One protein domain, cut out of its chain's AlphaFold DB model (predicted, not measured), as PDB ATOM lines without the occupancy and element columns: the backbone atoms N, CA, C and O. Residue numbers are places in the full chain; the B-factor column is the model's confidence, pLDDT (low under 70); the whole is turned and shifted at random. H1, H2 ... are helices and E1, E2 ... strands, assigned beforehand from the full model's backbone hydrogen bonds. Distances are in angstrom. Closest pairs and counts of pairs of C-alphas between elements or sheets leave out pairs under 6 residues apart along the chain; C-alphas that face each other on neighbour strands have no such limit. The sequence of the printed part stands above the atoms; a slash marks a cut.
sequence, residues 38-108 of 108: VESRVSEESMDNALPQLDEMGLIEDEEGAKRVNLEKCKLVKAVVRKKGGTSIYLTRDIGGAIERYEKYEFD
ATOM      1  N   VAL A  38      23.380 -16.012 -56.977       85.69
ATOM      2  CA  VAL A  38      22.264 -16.929 -57.233       85.69
ATOM      3  C   VAL A  38      22.548 -18.288 -56.612       85.69
ATOM      4  O   VAL A  38      23.697 -18.642 -56.375       85.69
ATOM      5  N   GLU A  39      21.507 -19.088 -56.397       87.06
ATOM      6  CA  GLU A  39      21.616 -20.423 -55.793       87.06
ATOM      7  C   GLU A  39      22.657 -21.332 -56.465       87.06
ATOM      8  O   GLU A  39      23.338 -22.097 -55.793       87.06
ATOM      9  N   SER A  40      22.821 -21.235 -57.787       86.69
ATOM     10  CA  SER A  40      23.808 -22.030 -58.526       86.69
ATOM     11  C   SER A  40      25.260 -21.589 -58.314       86.69
ATOM     12  O   SER A  40      26.150 -22.172 -58.921       86.69
ATOM     13  N   ARG A  41      25.505 -20.517 -57.549       88.25
ATOM     14  CA  ARG A  41      26.852 -20.047 -57.196       88.25
ATOM     15  C   ARG A  41      27.391 -20.699 -55.926       88.25
ATOM     16  O   ARG A  41      28.592 -20.608 -55.721       88.25
ATOM     17  N   VAL A  42      26.536 -21.334 -55.121       91.25
ATOM     18  CA  VAL A  42      26.992 -22.151 -53.990       91.25
ATOM     19  C   VAL A  42      27.707 -23.374 -54.554       91.25
ATOM     20  O   VAL A  42      27.154 -24.065 -55.416       91.25
ATOM     21  N   SER A  43      28.937 -23.614 -54.111       91.12
ATOM     22  CA  SER A  43      29.761 -24.708 -54.615       91.12
ATOM     23  C   SER A  43      29.178 -26.070 -54.239       91.12
ATOM     24  O   SER A  43      28.584 -26.254 -53.173       91.12
ATOM     25  N   GLU A  44      29.356 -27.051 -55.129       88.38
ATOM     26  CA  GLU A  44      29.027 -28.447 -54.817       88.38
ATOM     27  C   GLU A  44      29.847 -28.951 -53.626       88.38
ATOM     28  O   GLU A  44      29.296 -29.628 -52.769       88.38
ATOM     29  N   GLU A  45      31.105 -28.519 -53.512       90.75
ATOM     30  CA  GLU A  45      31.988 -28.849 -52.391       90.75
ATOM     31  C   GLU A  45      31.417 -28.392 -51.043       90.75
ATOM     32  O   GLU A  45      31.311 -29.197 -50.120       90.75
ATOM     33  N   SER A  46      30.977 -27.137 -50.924       90.69
ATOM     34  CA  SER A  46      30.381 -26.641 -49.678       90.69
ATOM     35  C   SER A  46      29.078 -27.374 -49.330       90.69
ATOM     36  O   SER A  46      28.837 -27.736 -48.175       90.69
ATOM     37  N   MET A  47      28.247 -27.676 -50.335       89.50
ATOM     38  CA  MET A  47      27.034 -28.477 -50.133       89.50
ATOM     39  C   MET A  47      27.339 -29.915 -49.698       89.50
ATOM     40  O   MET A  47      26.625 -30.462 -48.852       89.50
ATOM     41  N   ASP A  48      28.375 -30.530 -50.264       87.62
ATOM     42  CA  ASP A  48      28.799 -31.885 -49.925       87.62
ATOM     43  C   ASP A  48      29.437 -31.941 -48.532       87.62
ATOM     44  O   ASP A  48      29.170 -32.888 -47.793       87.62
ATOM     45  N   ASN A  49      30.178 -30.903 -48.135       90.69
ATOM     46  CA  ASN A  49      30.807 -30.774 -46.817       90.69
ATOM     47  C   ASN A  49      29.802 -30.488 -45.690       90.69
ATOM     48  O   ASN A  49      30.030 -30.890 -44.547       90.69
ATOM     49  N   ALA A  50      28.659 -29.867 -45.995       91.50
ATOM     50  CA  ALA A  50      27.620 -29.585 -45.003       91.50
ATOM     51  C   ALA A  50      27.058 -30.861 -44.344       91.50
ATOM     52  O   ALA A  50      26.741 -30.872 -43.155       91.50
ATOM     53  N   LEU A  51      26.918 -31.955 -45.099       89.25
ATOM     54  CA  LEU A  51      26.330 -33.197 -44.585       89.25
ATOM     55  C   LEU A  51      27.224 -33.924 -43.564       89.25
ATOM     56  O   LEU A  51      26.700 -34.266 -42.507       89.25
ATOM     57  N   PRO A  52      28.522 -34.173 -43.833       91.38
ATOM     58  CA  PRO A  52      29.457 -34.704 -42.844       91.38
ATOM     59  C   PRO A  52      29.500 -33.882 -41.559       91.38
ATOM     60  O   PRO A  52      29.418 -34.461 -40.485       91.38
ATOM     61  N   GLN A  53      29.528 -32.548 -41.650       92.69
ATOM     62  CA  GLN A  53      29.559 -31.685 -40.463       92.69
ATOM     63  C   GLN A  53      28.315 -31.879 -39.582       92.69
ATOM     64  O   GLN A  53      28.422 -32.044 -38.370       92.69
ATOM     65  N   LEU A  54      27.121 -31.929 -40.183       91.50
ATOM     66  CA  LEU A  54      25.883 -32.211 -39.448       91.50
ATOM     67  C   LEU A  54      25.878 -33.616 -38.815       91.50
ATOM     68  O   LEU A  54      25.308 -33.803 -37.738       91.50
ATOM     69  N   ASP A  55      26.479 -34.599 -39.490       91.19
ATOM     70  CA  ASP A  55      26.618 -35.982 -39.014       91.19
ATOM     71  C   ASP A  55      27.571 -36.046 -37.804       91.19
ATOM     72  O   ASP A  55      27.211 -36.597 -36.766       91.19
ATOM     73  N   GLU A  56      28.732 -35.385 -37.891       93.88
ATOM     74  CA  GLU A  56      29.731 -35.263 -36.816       93.88
ATOM     75  C   GLU A  56      29.173 -34.559 -35.573       93.88
ATOM     76  O   GLU A  56      29.493 -34.928 -34.442       93.88
ATOM     77  N   MET A  57      28.282 -33.583 -35.765       91.81
ATOM     78  CA  MET A  57      27.562 -32.913 -34.677       91.81
ATOM     79  C   MET A  57      26.442 -33.773 -34.063       91.81
ATOM     80  O   MET A  57      25.804 -33.351 -33.097       91.81
ATOM     81  N   GLY A  58      26.166 -34.960 -34.615       91.12
ATOM     82  CA  GLY A  58      25.103 -35.853 -34.151       91.12
ATOM     83  C   GLY A  58      23.695 -35.304 -34.399       91.12
ATOM     84  O   GLY A  58      22.769 -35.621 -33.653       91.12
ATOM     85  N   LEU A  59      23.531 -34.444 -35.410       91.25
ATOM     86  CA  LEU A  59      22.254 -33.800 -35.736       91.25
ATOM     87  C   LEU A  59      21.423 -34.590 -36.753       91.25
ATOM     88  O   LEU A  59      20.239 -34.293 -36.922       91.25
ATOM     89  N   ILE A  60      22.033 -35.561 -37.438       92.75
ATOM     90  CA  ILE A  60      21.389 -36.341 -38.495       92.75
ATOM     91  C   ILE A  60      20.675 -37.575 -37.936       92.75
ATOM     92  O   ILE A  60      21.255 -38.401 -37.236       92.75
ATOM     93  N   GLU A  61      19.424 -37.738 -38.351       92.06
ATOM     94  CA  GLU A  61      18.638 -38.964 -38.250       92.06
ATOM     95  C   GLU A  61      18.423 -39.536 -39.664       92.06
ATOM     96  O   GLU A  61      18.079 -38.797 -40.594       92.06
ATOM     97  N   ASP A  62      18.618 -40.846 -39.841       90.31
ATOM     98  CA  ASP A  62      18.235 -41.553 -41.071       90.31
ATOM     99  C   ASP A  62      16.814 -42.107 -40.925       90.31
ATOM    100  O   ASP A  62      16.524 -42.884 -40.014       90.31
ATOM    101  N   GLU A  63      15.921 -41.690 -41.821       88.19
ATOM    102  CA  GLU A  63      14.538 -42.148 -41.873       88.19
ATOM    103  C   GLU A  63      14.207 -42.574 -43.307       88.19
ATOM    104  O   GLU A  63      14.089 -41.749 -44.218       88.19
ATOM    105  N   GLU A  64      14.087 -43.887 -43.520       87.12
ATOM    106  CA  GLU A  64      13.802 -44.511 -44.822       87.12
ATOM    107  C   GLU A  64      14.819 -44.169 -45.937       87.12
ATOM    108  O   GLU A  64      14.483 -44.148 -47.130       87.12
ATOM    109  N   GLY A  65      16.081 -43.920 -45.564       86.19
ATOM    110  CA  GLY A  65      17.158 -43.522 -46.471       86.19
ATOM    111  C   GLY A  65      17.186 -42.023 -46.784       86.19
ATOM    112  O   GLY A  65      17.999 -41.584 -47.597       86.19
ATOM    113  N   ALA A  66      16.302 -41.221 -46.183       89.94
ATOM    114  CA  ALA A  66      16.422 -39.769 -46.182       89.94
ATOM    115  C   ALA A  66      17.157 -39.314 -44.916       89.94
ATOM    116  O   ALA A  66      16.777 -39.691 -43.810       89.94
ATOM    117  N   LYS A  67      18.162 -38.445 -45.072       91.62
ATOM    118  CA  LYS A  67      18.825 -37.806 -43.930       91.62
ATOM    119  C   LYS A  67      18.030 -36.577 -43.505       91.62
ATOM    120  O   LYS A  67      17.717 -35.720 -44.345       91.62
ATOM    121  N   ARG A  68      17.716 -36.481 -42.216       92.38
ATOM    122  CA  ARG A  68      16.943 -35.389 -41.614       92.38
ATOM    123  C   ARG A  68      17.667 -34.808 -40.410       92.38
ATOM    124  O   ARG A  68      18.363 -35.530 -39.715       92.38
ATOM    125  N   VAL A  69      17.456 -33.526 -40.144       93.12
ATOM    126  CA  VAL A  69      17.877 -32.874 -38.902       93.12
ATOM    127  C   VAL A  69      16.665 -32.705 -37.997       93.12
ATOM    128  O   VAL A  69      15.645 -32.144 -38.416       93.12
ATOM    129  N   ASN A  70      16.769 -33.192 -36.761       89.94
ATOM    130  CA  ASN A  70      15.704 -33.062 -35.773       89.94
ATOM    131  C   ASN A  70      15.802 -31.726 -35.023       89.94
ATOM    132  O   ASN A  70      16.656 -31.528 -34.160       89.94
ATOM    133  N   LEU A  71      14.886 -30.816 -35.352       91.31
ATOM    134  CA  LEU A  71      14.807 -29.475 -34.777       91.31
ATOM    135  C   LEU A  71      13.684 -29.335 -33.733       91.31
ATOM    136  O   LEU A  71      13.337 -28.217 -33.351       91.31
ATOM    137  N   GLU A  72      13.125 -30.438 -33.225       90.56
ATOM    138  CA  GLU A  72      12.036 -30.404 -32.232       90.56
ATOM    139  C   GLU A  72      12.459 -29.714 -30.930       90.56
ATOM    140  O   GLU A  72      11.665 -28.999 -30.316       90.56
ATOM    141  N   LYS A  73      13.742 -29.825 -30.553       88.94
ATOM    142  CA  LYS A  73      14.331 -29.076 -29.427       88.94
ATOM    143  C   LYS A  73      14.217 -27.557 -29.612       88.94
ATOM    144  O   LYS A  73      14.106 -26.826 -28.633       88.94
ATOM    145  N   CYS A  74      14.182 -27.098 -30.861       91.00
ATOM    146  CA  CYS A  74      13.982 -25.705 -31.251       91.00
ATOM    147  C   CYS A  74      12.501 -25.364 -31.502       91.00
ATOM    148  O   CYS A  74      12.209 -24.286 -32.011       91.00
ATOM    149  N   LYS A  75      11.560 -26.259 -31.158       93.50
ATOM    150  CA  LYS A  75      10.121 -26.158 -31.470       93.50
ATOM    151  C   LYS A  75       9.827 -26.092 -32.978       93.50
ATOM    152  O   LYS A  75       8.852 -25.468 -33.394       93.50
ATOM    153  N   LEU A  76      10.666 -26.736 -33.788       92.50
ATOM    154  CA  LEU A  76      10.524 -26.841 -35.241       92.50
ATOM    155  C   LEU A  76      10.359 -28.304 -35.672       92.50
ATOM    156  O   LEU A  76      10.596 -29.228 -34.902       92.50
ATOM    157  N   VAL A  77       9.943 -28.511 -36.920       91.25
ATOM    158  CA  VAL A  77       9.776 -29.850 -37.503       91.25
ATOM    159  C   VAL A  77      11.113 -30.456 -37.934       91.25
ATOM    160  O   VAL A  77      12.089 -29.740 -38.165       91.25
ATOM    161  N   LYS A  78      11.145 -31.780 -38.120       91.19
ATOM    162  CA  LYS A  78      12.287 -32.462 -38.742       91.19
ATOM    163  C   LYS A  78      12.470 -31.992 -40.182       91.19
ATOM    164  O   LYS A  78      11.572 -32.139 -41.015       91.19
ATOM    165  N   ALA A  79      13.649 -31.468 -40.487       92.12
ATOM    166  CA  ALA A  79      13.966 -30.931 -41.800       92.12
ATOM    167  C   ALA A  79      14.775 -31.945 -42.608       92.12
ATOM    168  O   ALA A  79      15.733 -32.524 -42.107       92.12
ATOM    169  N   VAL A  80      14.407 -32.178 -43.866       91.88
ATOM    170  CA  VAL A  80      15.194 -33.053 -44.748       91.88
ATOM    171  C   VAL A  80      16.467 -32.312 -45.157       91.88
ATOM    172  O   VAL A  80      16.399 -31.146 -45.515       91.88
ATOM    173  N   VAL A  81      17.616 -32.982 -45.133       91.44
ATOM    174  CA  VAL A  81      18.900 -32.446 -45.632       91.44
ATOM    175  C   VAL A  81      19.493 -33.305 -46.749       91.44
ATOM    176  O   VAL A  81      20.367 -32.854 -47.480       91.44
ATOM    177  N   ARG A  82      18.987 -34.528 -46.954       90.25
ATOM    178  CA  ARG A  82      19.263 -35.344 -48.146       90.25
ATOM    179  C   ARG A  82      18.083 -36.258 -48.435       90.25
ATOM    180  O   ARG A  82      17.577 -36.926 -47.537       90.25
ATOM    181  N   LYS A  83      17.641 -36.308 -49.692       88.50
ATOM    182  CA  LYS A  83      16.587 -37.242 -50.121       88.50
ATOM    183  C   LYS A  83      17.147 -38.656 -50.298       88.50
ATOM    184  O   LYS A  83      18.329 -38.819 -50.584       88.50
ATOM    185  N   LYS A  84      16.263 -39.659 -50.279       85.38
ATOM    186  CA  LYS A  84      16.580 -41.078 -50.542       85.38
ATOM    187  C   LYS A  84      17.387 -41.331 -51.821       85.38
ATOM    188  O   LYS A  84      18.238 -42.207 -51.851       85.38
ATOM    189  N   GLY A  85      17.152 -40.545 -52.873       77.94
ATOM    190  CA  GLY A  85      17.895 -40.627 -54.140       77.94
ATOM    191  C   GLY A  85      19.288 -39.985 -54.117       77.94
ATOM    192  O   GLY A  85      19.904 -39.846 -55.165       77.94
ATOM    193  N   GLY A  86      19.767 -39.527 -52.959       73.62
ATOM    194  CA  GLY A  86      21.067 -38.879 -52.806       73.62
ATOM    195  C   GLY A  86      21.108 -37.402 -53.201       73.62
ATOM    196  O   GLY A  86      22.082 -36.734 -52.880       73.62
ATOM    197  N   THR A  87      20.062 -36.872 -53.843       75.44
ATOM    198  CA  THR A  87      20.007 -35.464 -54.255       75.44
ATOM    199  C   THR A  87      19.929 -34.532 -53.045       75.44
ATOM    200  O   THR A  87      19.070 -34.709 -52.167       75.44
ATOM    201  N   SER A  88      20.806 -33.528 -53.035       68.19
ATOM    202  CA  SER A  88      20.760 -32.393 -52.117       68.19
ATOM    203  C   SER A  88      19.474 -31.583 -52.312       68.19
ATOM    204  O   SER A  88      18.827 -31.630 -53.365       68.19
ATOM    205  N   ILE A  89      19.050 -30.867 -51.274       83.75
ATOM    206  CA  ILE A  89      17.866 -30.007 -51.340       83.75
ATOM    207  C   ILE A  89      18.231 -28.564 -50.993       83.75
ATOM    208  O   ILE A  89      19.360 -28.293 -50.597       83.75
ATOM    209  N   TYR A  90      17.268 -27.645 -51.123       89.56
ATOM    210  CA  TYR A  90      17.458 -26.224 -50.809       89.56
ATOM    211  C   TYR A  90      18.128 -25.999 -49.447       89.56
ATOM    212  O   TYR A  90      19.079 -25.240 -49.372       89.56
ATOM    213  N   LEU A  91      17.744 -26.753 -48.411       91.88
ATOM    214  CA  LEU A  91      18.344 -26.603 -47.084       91.88
ATOM    215  C   LEU A  91      19.843 -26.945 -47.047       91.88
ATOM    216  O   LEU A  91      20.611 -26.251 -46.396       91.88
ATOM    217  N   THR A  92      20.280 -27.980 -47.769       92.31
ATOM    218  CA  THR A  92      21.709 -28.318 -47.888       92.31
ATOM    219  C   THR A  92      22.479 -27.189 -48.570       92.31
ATOM    220  O   THR A  92      23.580 -26.844 -48.152       92.31
ATOM    221  N   ARG A  93      21.874 -26.593 -49.606       93.62
ATOM    222  CA  ARG A  93      22.431 -25.440 -50.316       93.62
ATOM    223  C   ARG A  93      22.522 -24.214 -49.420       93.62
ATOM    224  O   ARG A  93      23.536 -23.530 -49.459       93.62
ATOM    225  N   ASP A  94      21.499 -23.950 -48.619       94.56
ATOM    226  CA  ASP A  94      21.482 -22.802 -47.714       94.56
ATOM    227  C   ASP A  94      22.546 -22.935 -46.622       94.56
ATOM    228  O   ASP A  94      23.218 -21.953 -46.315       94.56
ATOM    229  N   ILE A  95      22.765 -24.144 -46.091       94.50
ATOM    230  CA  ILE A  95      23.843 -24.412 -45.127       94.50
ATOM    231  C   ILE A  95      25.210 -24.191 -45.783       94.50
ATOM    232  O   ILE A  95      26.017 -23.435 -45.250       94.50
ATOM    233  N   GLY A  96      25.448 -24.773 -46.963       94.06
ATOM    234  CA  GLY A  96      26.703 -24.560 -47.690       94.06
ATOM    235  C   GLY A  96      26.938 -23.085 -48.045       94.06
ATOM    236  O   GLY A  96      28.024 -22.544 -47.853       94.06
ATOM    237  N   GLY A  97      25.893 -22.383 -48.483       94.88
ATOM    238  CA  GLY A  97      25.962 -20.954 -48.780       94.88
ATOM    239  C   GLY A  97      26.203 -20.093 -47.538       94.88
ATOM    240  O   GLY A  97      26.855 -19.056 -47.641       94.88
ATOM    241  N   ALA A  98      25.701 -20.496 -46.369       95.12
ATOM    242  CA  ALA A  98      25.997 -19.825 -45.106       95.12
ATOM    243  C   ALA A  98      27.468 -20.010 -44.705       95.12
ATOM    244  O   ALA A  98      28.112 -19.024 -44.354       95.12
ATOM    245  N   ILE A  99      28.002 -21.231 -44.835       93.75
ATOM    246  CA  ILE A  99      29.417 -21.547 -44.577       93.75
ATOM    247  C   ILE A  99      30.323 -20.715 -45.490       93.75
ATOM    248  O   ILE A  99      31.152 -19.964 -44.991       93.75
ATOM    249  N   GLU A 100      30.098 -20.739 -46.808       94.88
ATOM    250  CA  GLU A 100      30.911 -19.975 -47.771       94.88
ATOM    251  C   GLU A 100      30.903 -18.471 -47.491       94.88
ATOM    252  O   GLU A 100      31.914 -17.787 -47.638       94.88
ATOM    253  N   ARG A 101      29.743 -17.918 -47.114       95.19
ATOM    254  CA  ARG A 101      29.641 -16.493 -46.782       95.19
ATOM    255  C   ARG A 101      30.393 -16.174 -45.501       95.19
ATOM    256  O   ARG A 101      31.014 -15.119 -45.441       95.19
ATOM    257  N   TYR A 102      30.323 -17.048 -44.502       95.38
ATOM    258  CA  TYR A 102      31.049 -16.850 -43.257       95.38
ATOM    259  C   TYR A 102      32.559 -16.929 -43.490       95.38
ATOM    260  O   TYR A 102      33.276 -16.016 -43.104       95.38
ATOM    261  N   GLU A 103      33.032 -17.929 -44.233       94.06
ATOM    262  CA  GLU A 103      34.446 -18.055 -44.617       94.06
ATOM    263  C   GLU A 103      34.942 -16.869 -45.456       94.06
ATOM    264  O   GLU A 103      36.102 -16.477 -45.359       94.06
ATOM    265  N   LYS A 104      34.076 -16.288 -46.295       94.75
ATOM    266  CA  LYS A 104      34.444 -15.171 -47.170       94.75
ATOM    267  C   LYS A 104      34.436 -13.812 -46.473       94.75
ATOM    268  O   LYS A 104      35.248 -12.958 -46.827       94.75
ATOM    269  N   TYR A 105      33.465 -13.565 -45.599       95.62
ATOM    270  CA  TYR A 105      33.207 -12.228 -45.057       95.62
ATOM    271  C   TYR A 105      33.447 -12.109 -43.552       95.62
ATOM    272  O   TYR A 105      33.499 -10.979 -43.081       95.62
ATOM    273  N   GLU A 106      33.567 -13.226 -42.825       95.75
ATOM    274  CA  GLU A 106      33.823 -13.272 -41.376       95.75
ATOM    275  C   GLU A 106      32.924 -12.301 -40.588       95.75
ATOM    276  O   GLU A 106      33.392 -11.486 -39.800       95.75
ATOM    277  N   PHE A 107      31.618 -12.340 -40.875       92.38
ATOM    278  CA  PHE A 107      30.640 -11.425 -40.286       92.38
ATOM    279  C   PHE A 107      30.304 -11.788 -38.827       92.38
ATOM    280  O   PHE A 107      30.284 -12.971 -38.479       92.38
ATOM    281  N   ASP A 108      30.014 -10.762 -38.014       86.62
ATOM    282  CA  ASP A 108      29.658 -10.859 -36.583       86.62
ATOM    283  C   ASP A 108      28.241 -11.410 -36.317       86.62
ATOM    284  O   ASP A 108      27.305 -11.097 -37.098       86.62
TER     285      ASP A 108
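AT A GLANCE: This is residues 38 to 108 of the 108 residues of the protein "tRNA-synt_1d domain-containing protein" of Sparassis crispa (UniProt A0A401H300). A small antiparallel sheet of three strands, E1, E2 and E3, makes one end of the domain, with H1 over one of its faces. H2 starts beside the edge strand E3, crosses H1 about perpendicular and runs away from the sheet, and residues 102 to 108 stick out as a free end. The printed part has 71 residues with two named helices and three named strands, in the order H1, E1, E2, E3, H2; the sheet runs E1, E2, E3, and the class is mixed, helices and strands. The whole is compact, with a radius of gyration of the C-alphas of 12.6 A, and spans 36 by 28 by 21 A.

IN THESE COORDINATES: After an unnamed stretch at the start of the printed part comes H1, residues 44 to 56, which is 19.3 A long and begins at C-alpha 44, (29.027, -28.447, -54.817). E1 is residues 60 to 63, 9.6 A, and begins at C-alpha 60, (21.389, -36.341, -38.495). E2 is residues 66 to 69, 10.1 A, and E3 is residues 79 to 82, 9.4 A. H2, residues 90 to 105, is 21.8 A long and ends at C-alpha 105, (33.207, -12.228, -45.057).

HOW THE PARTS SIT: E1, E2 and E3 form a meander, each strand the antiparallel neighbour of the one before. The hairpin E1 and E2 has N 61 and O 68 within hydrogen-bond range at 2.8 A, and N 68 and O 61 at 2.9 A. The hairpin E2 and E3 has N 69 and O 79 within hydrogen-bond range at 2.8 A, and N 81 and O 67 at 2.9 A. H1 is on the sheet at a height over the sheet of 10.4 A, giving two layers, a helix on one face of a sheet. Its closest C-alphas to E1 are those of Leu 54 and Ile 60, 6.2 A apart. On the local plane H1 stands at 61 degrees to E3, only just across the strands. H2 only grazes the sheet, with its residues 90 to 95; its closest C-alphas to E3 are those of Thr 92 and Val 81, 5.5 A apart. H1 touches H2 with residues 46 to 51 alone, the closest C-alphas being those of Met 47 and Gly 96, 4.6 A apart. Their lines are about perpendicular, at 80 degrees. In H2 every O i to N i+4 pair is within hydrogen-bond range; in H1 7 of 9 are.

THE WHOLE: The C-alphas of Glu 64 and Asp 108 are the two farthest apart, at 38.1 A. Residues 102 to 108, of which 102 to 105 belong to H2, stand free. The printed part has no cut. The links H1 to E1 and E1 to E2 are tight, and those from E2 to E3 and from E3 to H2 are short; no link is long. The mean pLDDT of the printed part is 90.2, and residue 88 alone is under 70.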